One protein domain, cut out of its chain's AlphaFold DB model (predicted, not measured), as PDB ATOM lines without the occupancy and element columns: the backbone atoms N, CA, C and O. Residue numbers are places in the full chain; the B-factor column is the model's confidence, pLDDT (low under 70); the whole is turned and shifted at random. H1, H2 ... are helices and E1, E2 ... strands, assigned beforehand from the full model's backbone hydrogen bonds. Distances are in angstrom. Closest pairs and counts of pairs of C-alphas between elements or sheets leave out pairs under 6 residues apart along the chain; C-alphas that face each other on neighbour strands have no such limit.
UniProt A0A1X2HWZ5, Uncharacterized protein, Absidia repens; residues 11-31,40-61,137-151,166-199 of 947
ATOM      1  N   ASP A  11       8.846  32.676  30.873       66.88
ATOM      2  CA  ASP A  11       9.163  32.573  29.439       66.88
ATOM      3  C   ASP A  11      10.285  33.553  29.040       66.88
ATOM      4  O   ASP A  11      10.073  34.580  28.397       66.88
ATOM      5  N   VAL A  12      11.501  33.236  29.487       80.06
ATOM      6  CA  VAL A  12      12.706  34.058  29.381       80.06
ATOM      7  C   VAL A  12      13.623  33.472  28.316       80.06
ATOM      8  O   VAL A  12      14.257  32.432  28.519       80.06
ATOM      9  N   LEU A  13      13.727  34.165  27.183       85.19
ATOM     10  CA  LEU A  13      14.650  33.788  26.119       85.19
ATOM     11  C   LEU A  13      16.091  34.075  26.565       85.19
ATOM     12  O   LEU A  13      16.373  35.135  27.120       85.19
ATOM     13  N   ARG A  14      17.006  33.128  26.333       88.56
ATOM     14  CA  ARG A  14      18.413  33.221  26.755       88.56
ATOM     15  C   ARG A  14      19.349  33.160  25.554       88.56
ATOM     16  O   ARG A  14      19.356  32.166  24.834       88.56
ATOM     17  N   LEU A  15      20.173  34.191  25.378       90.75
ATOM     18  CA  LEU A  15      21.233  34.235  24.369       90.75
ATOM     19  C   LEU A  15      22.600  34.024  25.026       90.75
ATOM     20  O   LEU A  15      23.023  34.848  25.835       90.75
ATOM     21  N   ASP A  16      23.298  32.947  24.661       90.50
ATOM     22  CA  ASP A  16      24.654  32.677  25.151       90.50
ATOM     23  C   ASP A  16      25.655  33.760  24.712       90.50
ATOM     24  O   ASP A  16      25.672  34.215  23.562       90.50
ATOM     25  N   ASN A  17      26.549  34.113  25.633       90.38
ATOM     26  CA  ASN A  17      27.596  35.108  25.435       90.38
ATOM     27  C   ASN A  17      28.538  34.764  24.263       90.38
ATOM     28  O   ASN A  17      28.974  35.668  23.547       90.38
ATOM     29  N   ASN A  18      28.817  33.479  24.004       92.44
ATOM     30  CA  ASN A  18      29.658  33.089  22.867       92.44
ATOM     31  C   ASN A  18      28.942  33.294  21.527       92.44
ATOM     32  O   ASN A  18      29.593  33.673  20.556       92.44
ATOM     33  N   SER A  19      27.622  33.088  21.462       92.12
ATOM     34  CA  SER A  19      26.824  33.375  20.260       92.12
ATOM     35  C   SER A  19      26.836  34.866  19.924       92.12
ATOM     36  O   SER A  19      27.086  35.224  18.776       92.12
ATOM     37  N   ILE A  20      26.668  35.735  20.926       91.31
ATOM     38  CA  ILE A  20      26.703  37.196  20.748       91.31
ATOM     39  C   ILE A  20      28.091  37.653  20.275       91.31
ATOM     40  O   ILE A  20      28.206  38.320  19.248       91.31
ATOM     41  N   LEU A  21      29.162  37.223  20.951       92.56
ATOM     42  CA  LEU A  21      30.539  37.543  20.551       92.56
ATOM     43  C   LEU A  21      30.904  37.002  19.159       92.56
ATOM     44  O   LEU A  21      31.657  37.647  18.428       92.56
ATOM     45  N   LYS A  22      30.374  35.836  18.776       93.81
ATOM     46  CA  LYS A  22      30.581  35.237  17.452       93.81
ATOM     47  C   LYS A  22      29.862  36.010  16.351       93.81
ATOM     48  O   LYS A  22      30.424  36.126  15.266       93.81
ATOM     49  N   GLU A  23      28.675  36.550  16.615       91.56
ATOM     50  CA  GLU A  23      27.926  37.339  15.634       91.56
ATOM     51  C   GLU A  23      28.497  38.756  15.484       91.56
ATOM     52  O   GLU A  23      28.737  39.195  14.363       91.56
ATOM     53  N   ILE A  24      28.892  39.412  16.585       91.88
ATOM     54  CA  ILE A  24      29.720  40.634  16.535       91.88
ATOM     55  C   ILE A  24      31.014  40.363  15.743       91.88
ATOM     56  O   ILE A  24      31.425  41.158  14.900       91.88
ATOM     57  N   GLY A  25      31.637  39.200  15.956       90.38
ATOM     58  CA  GLY A  25      32.823  38.751  15.223       90.38
ATOM     59  C   GLY A  25      32.598  38.400  13.744       90.38
ATOM     60  O   GLY A  25      33.585  38.261  13.014       90.38
ATOM     61  N   ARG A  26      31.342  38.269  13.295       90.12
ATOM     62  CA  ARG A  26      30.941  38.048  11.893       90.12
ATOM     63  C   ARG A  26      30.649  39.338  11.139       90.12
ATOM     64  O   ARG A  26      30.653  39.297   9.911       90.12
ATOM     65  N   MET A  27      30.430  40.456  11.836       86.44
ATOM     66  CA  MET A  27      30.276  41.754  11.184       86.44
ATOM     67  C   MET A  27      31.509  42.050  10.320       86.44
ATOM     68  O   MET A  27      32.655  41.959  10.786       86.44
ATOM     69  N   GLY A  28      31.244  42.322   9.041       81.25
ATOM     70  CA  GLY A  28      32.253  42.621   8.032       81.25
ATOM     71  C   GLY A  28      32.892  43.997   8.239       81.25
ATOM     72  O   GLY A  28      32.582  44.693   9.208       81.25
ATOM     73  N   PRO A  29      33.808  44.405   7.349       82.38
ATOM     74  CA  PRO A  29      34.225  45.793   7.300       82.38
ATOM     75  C   PRO A  29      33.059  46.679   6.831       82.38
ATOM     76  O   PRO A  29      32.279  46.290   5.962       82.38
ATOM     77  N   CYS A  30      32.945  47.859   7.432       77.88
ATOM     78  CA  CYS A  30      31.931  48.869   7.145       77.88
ATOM     79  C   CYS A  30      32.024  49.316   5.674       77.88
ATOM     80  O   CYS A  30      31.058  49.239   4.912       77.88
ATOM     81  N   ASP A  31      33.229  49.689   5.240       73.12
ATOM     82  CA  ASP A  31      33.537  49.859   3.827       73.12
ATOM     83  C   ASP A  31      33.798  48.504   3.147       73.12
ATOM     84  O   ASP A  31      34.606  47.683   3.577       73.12
ATOM     85  N   ARG A  40      31.676  47.371  14.317       92.06
ATOM     86  CA  ARG A  40      31.992  46.130  15.040       92.06
ATOM     87  C   ARG A  40      32.734  46.363  16.357       92.06
ATOM     88  O   ARG A  40      32.381  45.750  17.366       92.06
ATOM     89  N   ASP A  41      33.759  47.208  16.363       93.75
ATOM     90  CA  ASP A  41      34.578  47.457  17.552       93.75
ATOM     91  C   ASP A  41      33.804  48.247  18.615       93.75
ATOM     92  O   ASP A  41      33.940  47.967  19.811       93.75
ATOM     93  N   TRP A  42      32.914  49.151  18.196       92.75
ATOM     94  CA  TRP A  42      31.981  49.841  19.085       92.75
ATOM     95  C   TRP A  42      30.940  48.900  19.697       92.75
ATOM     96  O   TRP A  42      30.792  48.893  20.921       92.75
ATOM     97  N   ALA A  43      30.295  48.029  18.913       91.81
ATOM     98  CA  ALA A  43      29.390  47.010  19.460       91.81
ATOM     99  C   ALA A  43      30.107  46.075  20.454       91.81
ATOM    100  O   ALA A  43      29.569  45.732  21.511       91.81
ATOM    101  N   LEU A  44      31.361  45.709  20.162       93.50
ATOM    102  CA  LEU A  44      32.197  44.898  21.045       93.50
ATOM    103  C   LEU A  44      32.587  45.634  22.341       93.50
ATOM    104  O   LEU A  44      32.673  44.994  23.394       93.50
ATOM    105  N   LEU A  45      32.823  46.950  22.290       92.56
ATOM    106  CA  LEU A  45      33.050  47.786  23.473       92.56
ATOM    107  C   LEU A  45      31.789  47.852  24.339       92.56
ATOM    108  O   LEU A  45      31.860  47.534  25.527       92.56
ATOM    109  N   VAL A  46      30.650  48.227  23.748       90.25
ATOM    110  CA  VAL A  46      29.354  48.370  24.430       90.25
ATOM    111  C   VAL A  46      28.959  47.056  25.103       90.25
ATOM    112  O   VAL A  46      28.700  47.044  26.306       90.25
ATOM    113  N   TYR A  47      29.042  45.928  24.392       89.69
ATOM    114  CA  TYR A  47      28.788  44.595  24.947       89.69
ATOM    115  C   TYR A  47      29.668  44.292  26.180       89.69
ATOM    116  O   TYR A  47      29.165  43.924  27.246       89.69
ATOM    117  N   LYS A  48      30.988  44.512  26.084       89.06
ATOM    118  CA  LYS A  48      31.923  44.281  27.203       89.06
ATOM    119  C   LYS A  48      31.686  45.229  28.383       89.06
ATOM    120  O   LYS A  48      31.868  44.828  29.529       89.06
ATOM    121  N   LYS A  49      31.330  46.487  28.125       85.38
ATOM    122  CA  LYS A  49      31.257  47.546  29.141       85.38
ATOM    123  C   LYS A  49      29.883  47.647  29.796       85.38
ATOM    124  O   LYS A  49      29.809  47.595  31.018       85.38
ATOM    125  N   GLN A  50      28.805  47.738  29.020       78.31
ATOM    126  CA  GLN A  50      27.452  47.883  29.559       78.31
ATOM    127  C   GLN A  50      26.864  46.549  30.038       78.31
ATOM    128  O   GLN A  50      26.178  46.535  31.056       78.31
ATOM    129  N   LEU A  51      27.134  45.422  29.365       73.56
ATOM    130  CA  LEU A  51      26.481  44.147  29.705       73.56
ATOM    131  C   LEU A  51      27.320  43.294  30.668       73.56
ATOM    132  O   LEU A  51      26.817  42.875  31.711       73.56
ATOM    133  N   MET A  52      28.619  43.103  30.400       71.62
ATOM    134  CA  MET A  52      29.503  42.401  31.350       71.62
ATOM    135  C   MET A  52      29.939  43.294  32.530       71.62
ATOM    136  O   MET A  52      30.160  42.793  33.633       71.62
ATOM    137  N   GLY A  53      30.044  44.615  32.334       68.94
ATOM    138  CA  GLY A  53      30.487  45.555  33.374       68.94
ATOM    139  C   GLY A  53      29.471  45.791  34.496       68.94
ATOM    140  O   GLY A  53      29.892  45.901  35.650       68.94
ATOM    141  N   LYS A  54      28.155  45.748  34.215       66.94
ATOM    142  CA  LYS A  54      27.082  45.814  35.238       66.94
ATOM    143  C   LYS A  54      27.314  44.801  36.379       66.94
ATOM    144  O   LYS A  54      27.140  45.138  37.547       66.94
ATOM    145  N   GLN A  55      27.808  43.593  36.072       64.25
ATOM    146  CA  GLN A  55      28.107  42.545  37.068       64.25
ATOM    147  C   GLN A  55      29.312  42.855  37.979       64.25
ATOM    148  O   GLN A  55      29.407  42.296  39.074       64.25
ATOM    149  N   GLN A  56      30.232  43.723  37.543       63.66
ATOM    150  CA  GLN A  56      31.398  44.154  38.326       63.66
ATOM    151  C   GLN A  56      31.140  45.468  39.073       63.66
ATOM    152  O   GLN A  56      31.576  45.608  40.213       63.66
ATOM    153  N   GLN A  57      30.394  46.407  38.477       62.94
ATOM    154  CA  GLN A  57      30.003  47.659  39.137       62.94
ATOM    155  C   GLN A  57      29.150  47.408  40.387       62.94
ATOM    156  O   GLN A  57      29.418  48.018  41.418       62.94
ATOM    157  N   LEU A  58      28.248  46.415  40.360       62.97
ATOM    158  CA  LEU A  58      27.485  45.931  41.527       62.97
ATOM    159  C   LEU A  58      28.347  45.408  42.705       62.97
ATOM    160  O   LEU A  58      27.801  45.000  43.725       62.97
ATOM    161  N   GLN A  59      29.680  45.394  42.576       61.75
ATOM    162  CA  GLN A  59      30.636  45.033  43.631       61.75
ATOM    163  C   GLN A  59      31.664  46.152  43.917       61.75
ATOM    164  O   GLN A  59      32.630  45.917  44.643       61.75
ATOM    165  N   GLN A  60      31.512  47.347  43.325       58.44
ATOM    166  CA  GLN A  60      32.507  48.433  43.395       58.44
ATOM    167  C   GLN A  60      31.946  49.843  43.665       58.44
ATOM    168  O   GLN A  60      32.749  50.754  43.867       58.44
ATOM    169  N   THR A  61      30.622  50.042  43.703       53.78
ATOM    170  CA  THR A  61      29.976  51.367  43.872       53.78
ATOM    171  C   THR A  61      30.369  52.131  45.135       53.78
ATOM    172  O   THR A  61      30.318  53.356  45.143       53.78
ATOM    173  N   LEU A 137      39.446  64.168  30.899       91.19
ATOM    174  CA  LEU A 137      38.396  63.549  30.109       91.19
ATOM    175  C   LEU A 137      38.331  62.080  30.530       91.19
ATOM    176  O   LEU A 137      39.337  61.368  30.471       91.19
ATOM    177  N   GLU A 138      37.156  61.633  30.954       90.31
ATOM    178  CA  GLU A 138      36.864  60.237  31.257       90.31
ATOM    179  C   GLU A 138      35.735  59.751  30.347       90.31
ATOM    180  O   GLU A 138      34.739  60.446  30.136       90.31
ATOM    181  N   PHE A 139      35.945  58.574  29.763       90.25
ATOM    182  CA  PHE A 139      35.011  57.906  28.867       90.25
ATOM    183  C   PHE A 139      34.138  56.944  29.673       90.25
ATOM    184  O   PHE A 139      34.443  55.754  29.802       90.25
ATOM    185  N   ASP A 140      33.064  57.480  30.252       81.75
ATOM    186  CA  ASP A 140      32.100  56.677  30.996       81.75
ATOM    187  C   ASP A 140      31.009  56.109  30.075       81.75
ATOM    188  O   ASP A 140      30.107  56.801  29.606       81.75
ATOM    189  N   THR A 141      31.087  54.799  29.859       72.62
ATOM    190  CA  THR A 141      30.115  53.996  29.107       72.62
ATOM    191  C   THR A 141      28.747  53.854  29.784       72.62
ATOM    192  O   THR A 141      27.824  53.347  29.146       72.62
ATOM    193  N   ALA A 142      28.620  54.228  31.062       67.31
ATOM    194  CA  ALA A 142      27.384  54.151  31.842       67.31
ATOM    195  C   ALA A 142      26.628  55.491  31.916       67.31
ATOM    196  O   ALA A 142      25.403  55.476  31.958       67.31
ATOM    197  N   LEU A 143      27.318  56.638  31.877       58.44
ATOM    198  CA  LEU A 143      26.671  57.962  31.835       58.44
ATOM    199  C   LEU A 143      26.134  58.341  30.443       58.44
ATOM    200  O   LEU A 143      25.250  59.188  30.341       58.44
ATOM    201  N   SER A 144      26.636  57.710  29.375       54.59
ATOM    202  CA  SER A 144      26.279  58.046  27.985       54.59
ATOM    203  C   SER A 144      24.776  57.965  27.672       54.59
ATOM    204  O   SER A 144      24.321  58.639  26.753       54.59
ATOM    205  N   THR A 145      23.997  57.178  28.423       52.69
ATOM    206  CA  THR A 145      22.547  57.006  28.211       52.69
ATOM    207  C   THR A 145      21.690  58.167  28.730       52.69
ATOM    208  O   THR A 145      20.481  58.137  28.538       52.69
ATOM    209  N   TYR A 146      22.276  59.168  29.401       51.84
ATOM    210  CA  TYR A 146      21.537  60.302  29.985       51.84
ATOM    211  C   TYR A 146      21.720  61.632  29.224       51.84
ATOM    212  O   TYR A 146      20.989  62.588  29.473       51.84
ATOM    213  N   ASP A 147      22.701  61.705  28.317       50.91
ATOM    214  CA  ASP A 147      23.080  62.943  27.608       50.91
ATOM    215  C   ASP A 147      22.547  62.971  26.160       50.91
ATOM    216  O   ASP A 147      22.199  64.035  25.659       50.91
ATOM    217  N   LEU A 148      22.421  61.816  25.488       50.62
ATOM    218  CA  LEU A 148      21.999  61.722  24.076       50.62
ATOM    219  C   LEU A 148      20.621  62.346  23.802       50.62
ATOM    220  O   LEU A 148      20.492  63.127  22.864       50.62
ATOM    221  N   SER A 149      19.635  62.104  24.668       50.38
ATOM    222  CA  SER A 149      18.277  62.667  24.566       50.38
ATOM    223  C   SER A 149      18.181  64.178  24.846       50.38
ATOM    224  O   SER A 149      17.112  64.762  24.673       50.38
ATOM    225  N   ASN A 150      19.287  64.813  25.261       48.25
ATOM    226  CA  ASN A 150      19.434  66.268  25.389       48.25
ATOM    227  C   ASN A 150      20.435  66.862  24.375       48.25
ATOM    228  O   ASN A 150      20.429  68.071  24.158       48.25
ATOM    229  N   ALA A 151      21.329  66.041  23.810       44.22
ATOM    230  CA  ALA A 151      22.411  66.461  22.918       44.22
ATOM    231  C   ALA A 151      22.086  66.280  21.426       44.22
ATOM    232  O   ALA A 151      22.684  66.961  20.595       44.22
ATOM    233  N   ASP A 166      13.981  56.187  19.981       58.47
ATOM    234  CA  ASP A 166      15.015  55.906  21.011       58.47
ATOM    235  C   ASP A 166      14.829  54.522  21.696       58.47
ATOM    236  O   ASP A 166      15.489  54.165  22.682       58.47
ATOM    237  N   GLY A 167      13.935  53.674  21.165       61.09
ATOM    238  CA  GLY A 167      13.606  52.357  21.738       61.09
ATOM    239  C   GLY A 167      14.780  51.365  21.747       61.09
ATOM    240  O   GLY A 167      14.792  50.404  22.523       61.09
ATOM    241  N   THR A 168      15.809  51.618  20.930       65.12
ATOM    242  CA  THR A 168      17.079  50.877  20.930       65.12
ATOM    243  C   THR A 168      17.871  51.076  22.230       65.12
ATOM    244  O   THR A 168      18.400  50.103  22.781       65.12
ATOM    245  N   ASN A 169      17.908  52.301  22.769       66.88
ATOM    246  CA  ASN A 169      18.561  52.611  24.041       66.88
ATOM    247  C   ASN A 169      17.779  52.069  25.234       66.88
ATOM    248  O   ASN A 169      18.389  51.517  26.155       66.88
ATOM    249  N   GLU A 170      16.449  52.198  25.235       72.56
ATOM    250  CA  GLU A 170      15.625  51.656  26.320       72.56
ATOM    251  C   GLU A 170      15.781  50.130  26.424       72.56
ATOM    252  O   GLU A 170      16.051  49.613  27.513       72.56
ATOM    253  N   LEU A 171      15.721  49.413  25.294       74.31
ATOM    254  CA  LEU A 171      15.946  47.968  25.243       74.31
ATOM    255  C   LEU A 171      17.246  47.573  25.966       74.31
ATOM    256  O   LEU A 171      17.209  46.775  26.904       74.31
ATOM    257  N   LEU A 172      18.393  48.143  25.572       74.38
ATOM    258  CA  LEU A 172      19.703  47.801  26.147       74.38
ATOM    259  C   LEU A 172      19.850  48.188  27.628       74.38
ATOM    260  O   LEU A 172      20.604  47.541  28.369       74.38
ATOM    261  N   GLN A 173      19.137  49.219  28.083       76.12
ATOM    262  CA  GLN A 173      19.073  49.559  29.502       76.12
ATOM    263  C   GLN A 173      18.329  48.477  30.292       76.12
ATOM    264  O   GLN A 173      18.861  48.013  31.309       76.12
ATOM    265  N   GLN A 174      17.172  48.027  29.789       79.88
ATOM    266  CA  GLN A 174      16.330  47.011  30.423       79.88
ATOM    267  C   GLN A 174      16.926  45.586  30.396       79.88
ATOM    268  O   GLN A 174      16.640  44.800  31.303       79.88
ATOM    269  N   LEU A 175      17.754  45.233  29.397       79.69
ATOM    270  CA  LEU A 175      18.315  43.879  29.241       79.69
ATOM    271  C   LEU A 175      18.980  43.337  30.519       79.69
ATOM    272  O   LEU A 175      19.972  43.879  31.023       79.69
ATOM    273  N   THR A 176      18.493  42.185  30.987       78.31
ATOM    274  CA  THR A 176      19.089  41.481  32.129       78.31
ATOM    275  C   THR A 176      20.233  40.580  31.665       78.31
ATOM    276  O   THR A 176      20.080  39.793  30.734       78.31
ATOM    277  N   CYS A 177      21.401  40.694  32.298       79.44
ATOM    278  CA  CYS A 177      22.607  39.963  31.898       79.44
ATOM    279  C   CYS A 177      23.108  39.100  33.056       79.44
ATOM    280  O   CYS A 177      23.589  39.632  34.061       79.44
ATOM    281  N   ASP A 178      23.025  37.775  32.915       79.25
ATOM    282  CA  ASP A 178      23.586  36.822  33.873       79.25
ATOM    283  C   ASP A 178      24.961  36.297  33.415       79.25
ATOM    284  O   ASP A 178      25.537  36.746  32.420       79.25
ATOM    285  N   ARG A 179      25.579  35.403  34.194       79.12
ATOM    286  CA  ARG A 179      26.936  34.911  33.895       79.12
ATOM    287  C   ARG A 179      26.993  34.005  32.649       79.12
ATOM    288  O   ARG A 179      28.081  33.737  32.143       79.12
ATOM    289  N   GLN A 180      25.851  33.507  32.181       82.88
ATOM    290  CA  GLN A 180      25.714  32.599  31.042       82.88
ATOM    291  C   GLN A 180      25.288  33.346  29.772       82.88
ATOM    292  O   GLN A 180      25.707  32.962  28.684       82.88
ATOM    293  N   GLY A 181      24.512  34.425  29.890       84.88
ATOM    294  CA  GLY A 181      24.021  35.145  28.720       84.88
ATOM    295  C   GLY A 181      23.180  36.381  29.017       84.88
ATOM    296  O   GLY A 181      23.056  36.831  30.157       84.88
ATOM    297  N   ILE A 182      22.557  36.895  27.959       87.56
ATOM    298  CA  ILE A 182      21.471  37.874  28.054       87.56
ATOM    299  C   ILE A 182      20.160  37.105  28.231       87.56
ATOM    300  O   ILE A 182      19.860  36.206  27.444       87.56
ATOM    301  N   SER A 183      19.378  37.470  29.242       86.31
ATOM    302  CA  SER A 183      18.003  37.016  29.442       86.31
ATOM    303  C   SER A 183      17.018  38.126  29.077       86.31
ATOM    304  O   SER A 183      17.086  39.224  29.633       86.31
ATOM    305  N   LEU A 184      16.094  37.824  28.163       86.38
ATOM    306  CA  LEU A 184      15.024  38.726  27.739       86.38
ATOM    307  C   LEU A 184      13.681  38.275  28.316       86.38
ATOM    308  O   LEU A 184      13.315  37.106  28.180       86.38
ATOM    309  N   THR A 185      12.946  39.198  28.933       87.94
ATOM    310  CA  THR A 185      11.539  38.990  29.319       87.94
ATOM    311  C   THR A 185      10.604  39.131  28.107       87.94
ATOM    312  O   THR A 185      11.012  39.698  27.090       87.94
ATOM    313  N   PRO A 186       9.334  38.682  28.189       82.31
ATOM    314  CA  PRO A 186       8.343  38.920  27.137       82.31
ATOM    315  C   PRO A 186       8.184  40.400  26.751       82.31
ATOM    316  O   PRO A 186       8.061  40.710  25.570       82.31
ATOM    317  N   ASP A 187       8.274  41.317  27.717       81.25
ATOM    318  CA  ASP A 187       8.181  42.764  27.472       81.25
ATOM    319  C   ASP A 187       9.400  43.285  26.684       81.25
ATOM    320  O   ASP A 187       9.273  44.076  25.752       81.25
ATOM    321  N   GLN A 188      10.594  42.759  26.976       82.94
ATOM    322  CA  GLN A 188      11.831  43.085  26.253       82.94
ATOM    323  C   GLN A 188      11.858  42.475  24.840       82.94
ATOM    324  O   GLN A 188      12.470  43.033  23.928       82.94
ATOM    325  N   LEU A 189      11.155  41.357  24.629       80.06
ATOM    326  CA  LEU A 189      10.907  40.800  23.297       80.06
ATOM    327  C   LEU A 189       9.922  41.659  22.483       80.06
ATOM    328  O   LEU A 189      10.042  41.689  21.260       80.06
ATOM    329  N   ALA A 190       9.008  42.393  23.128       79.50
ATOM    330  CA  ALA A 190       8.165  43.379  22.451       79.50
ATOM    331  C   ALA A 190       8.979  44.608  22.005       79.50
ATOM    332  O   ALA A 190       8.875  45.008  20.849       79.50
ATOM    333  N   LEU A 191       9.873  45.143  22.850       74.19
ATOM    334  CA  LEU A 191      10.775  46.246  22.469       74.19
ATOM    335  C   LEU A 191      11.663  45.902  21.253       74.19
ATOM    336  O   LEU A 191      11.903  46.748  20.392       74.19
ATOM    337  N   LEU A 192      12.080  44.639  21.104       71.69
ATOM    338  CA  LEU A 192      12.803  44.156  19.915       71.69
ATOM    339  C   LEU A 192      11.995  44.176  18.602       71.69
ATOM    340  O   LEU A 192      12.592  44.061  17.524       71.69
ATOM    341  N   ALA A 193      10.668  44.312  18.666       72.31
ATOM    342  CA  ALA A 193       9.826  44.542  17.493       72.31
ATOM    343  C   ALA A 193       9.799  46.022  17.064       72.31
ATOM    344  O   ALA A 193       9.569  46.279  15.885       72.31
ATOM    345  N   HIS A 194      10.065  46.953  17.992       66.38
ATOM    346  CA  HIS A 194      10.124  48.401  17.744       66.38
ATOM    347  C   HIS A 194      11.490  48.872  17.241       66.38
ATOM    348  O   HIS A 194      11.536  49.753  16.391       66.38
ATOM    349  N   VAL A 195      12.595  48.235  17.665       67.69
ATOM    350  CA  VAL A 195      13.862  48.308  16.908       67.69
ATOM    351  C   VAL A 195      13.526  48.010  15.446       67.69
ATOM    352  O   VAL A 195      12.883  46.994  15.192       67.69
ATOM    353  N   GLU A 196      13.912  48.880  14.515       60.25
ATOM    354  CA  GLU A 196      13.201  49.075  13.239       60.25
ATOM    355  C   GLU A 196      13.174  47.843  12.299       60.25
ATOM    356  O   GLU A 196      13.778  46.784  12.561       60.25
ATOM    357  N   LYS A 197      12.427  47.929  11.187       51.97
ATOM    358  CA  LYS A 197      12.223  46.818  10.242       51.97
ATOM    359  C   LYS A 197      13.482  46.542   9.414       51.97
ATOM    360  O   LYS A 197      13.502  46.814   8.216       51.97
ATOM    361  N   VAL A 198      14.480  45.889  10.023       47.03
ATOM    362  CA  VAL A 198      15.617  45.233   9.343       47.03
ATOM    363  C   VAL A 198      15.091  44.567   8.061       47.03
ATOM    364  O   VAL A 198      14.355  43.579   8.182       47.03
ATOM    365  N   PRO A 199      15.377  45.111   6.855       44.66
ATOM    366  CA  PRO A 199      14.561  44.813   5.681       44.66
ATOM    367  C   PRO A 199      14.541  43.320   5.376       44.66
ATOM    368  O   PRO A 199      15.579  42.702   5.132       44.66
TER     369      PRO A 199
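AT A GLANCE: This is residues 11 to 31, 40 to 61, 137 to 151 and 166 to 199 of the 947 residues of an uncharacterized protein of Absidia repens (UniProt A0A1X2HWZ5). Two pairs of antiparallel helices, H1 with H2 and H6 with H7, are bridged at one end by a small ribbon of two strands, E1 and E2, with H1 following one end of the ribbon and H7 the other. The pairs do not close into a tight bundle; H4 and H5 lie off to the side of H6, and residues 56 to 61 stick out past the end of H2. The printed part has 92 residues, with seven named helices and two named strands in the order E1 H1 H2 H3 H4 H5 H6 E2 H7; the class is mostly helix and the sheet is antiparallel. It is only just compact, close to loose, with a radius of gyration of the C-alphas of 14.3 A and spans of 38 by 35 by 27 A.

HOW THE PARTS SIT: E1, residues 13 to 16, and E2, residues 181 to 184, are antiparallel neighbours at 162 degrees. N 15 and O 182 are 2.9 A apart and N 184 and O 13 are 2.9 A apart, both within hydrogen-bond range. Residues 176 to 177 also pair with residues 182 to 183 of E2, antiparallel. H1, residues 17 to 24, touches H2, residues 40 to 51, with residues 40 to 44 of H2 alone; the closest C-alphas, those of Ile 24 and Arg 40, are 6.1 A apart, and the helices run opposite ways at a shallow tilt of 27 degrees. H6, residues 167 to 174, touches H7, residues 186 to 194, opposite ways at a shallow tilt of 23 degrees; the closest C-alphas, those of Leu 171 and Leu 191, are 6.1 A apart. H2 and H6 are near each other, while H1 and H7 are apart. H4, residues 143 to 146, is close to H6 but not clearly touching, with the C-alphas of Thr 145 and Asn 169 7.3 A apart. H5, residues 148 to 151, and H4 meet only through their link, as do H2 and H3, residues 54 to 57. Every O i to N i+4 pair is within hydrogen-bond range in H1, H2 and H6, and 3 of 5 in H7; H3, H4 and H5 are too short for such a pair.

IN THESE COORDINATES: E1 begins at C-alpha 13 (14.650, 33.788, 26.119) and is 10.1 A long; E2 is 9.7 A. H2, the longest helix, runs 15.8 A from C-alpha 40 (31.992, 46.130, 15.040). H1 is 10.7 A, H6 10.6 A and H7 13.5 A long, and H7 ends at C-alpha 194 (10.124, 48.401, 17.744).

THE WHOLE: The C-alphas farthest apart, those of Asp 11 and Leu 137, are 42.6 A apart. Residues 32 to 39, 62 to 136 and 152 to 165 are not printed, with gaps of 11.9, 20.2 and 13.0 A between the C-alphas across these cuts. Of the links that are printed whole, none is long. The mean pLDDT of the printed part is 75.8; residue 11 and residues 53 to 61, 142 to 151, 166 to 169 and 194 to 199 are under 70.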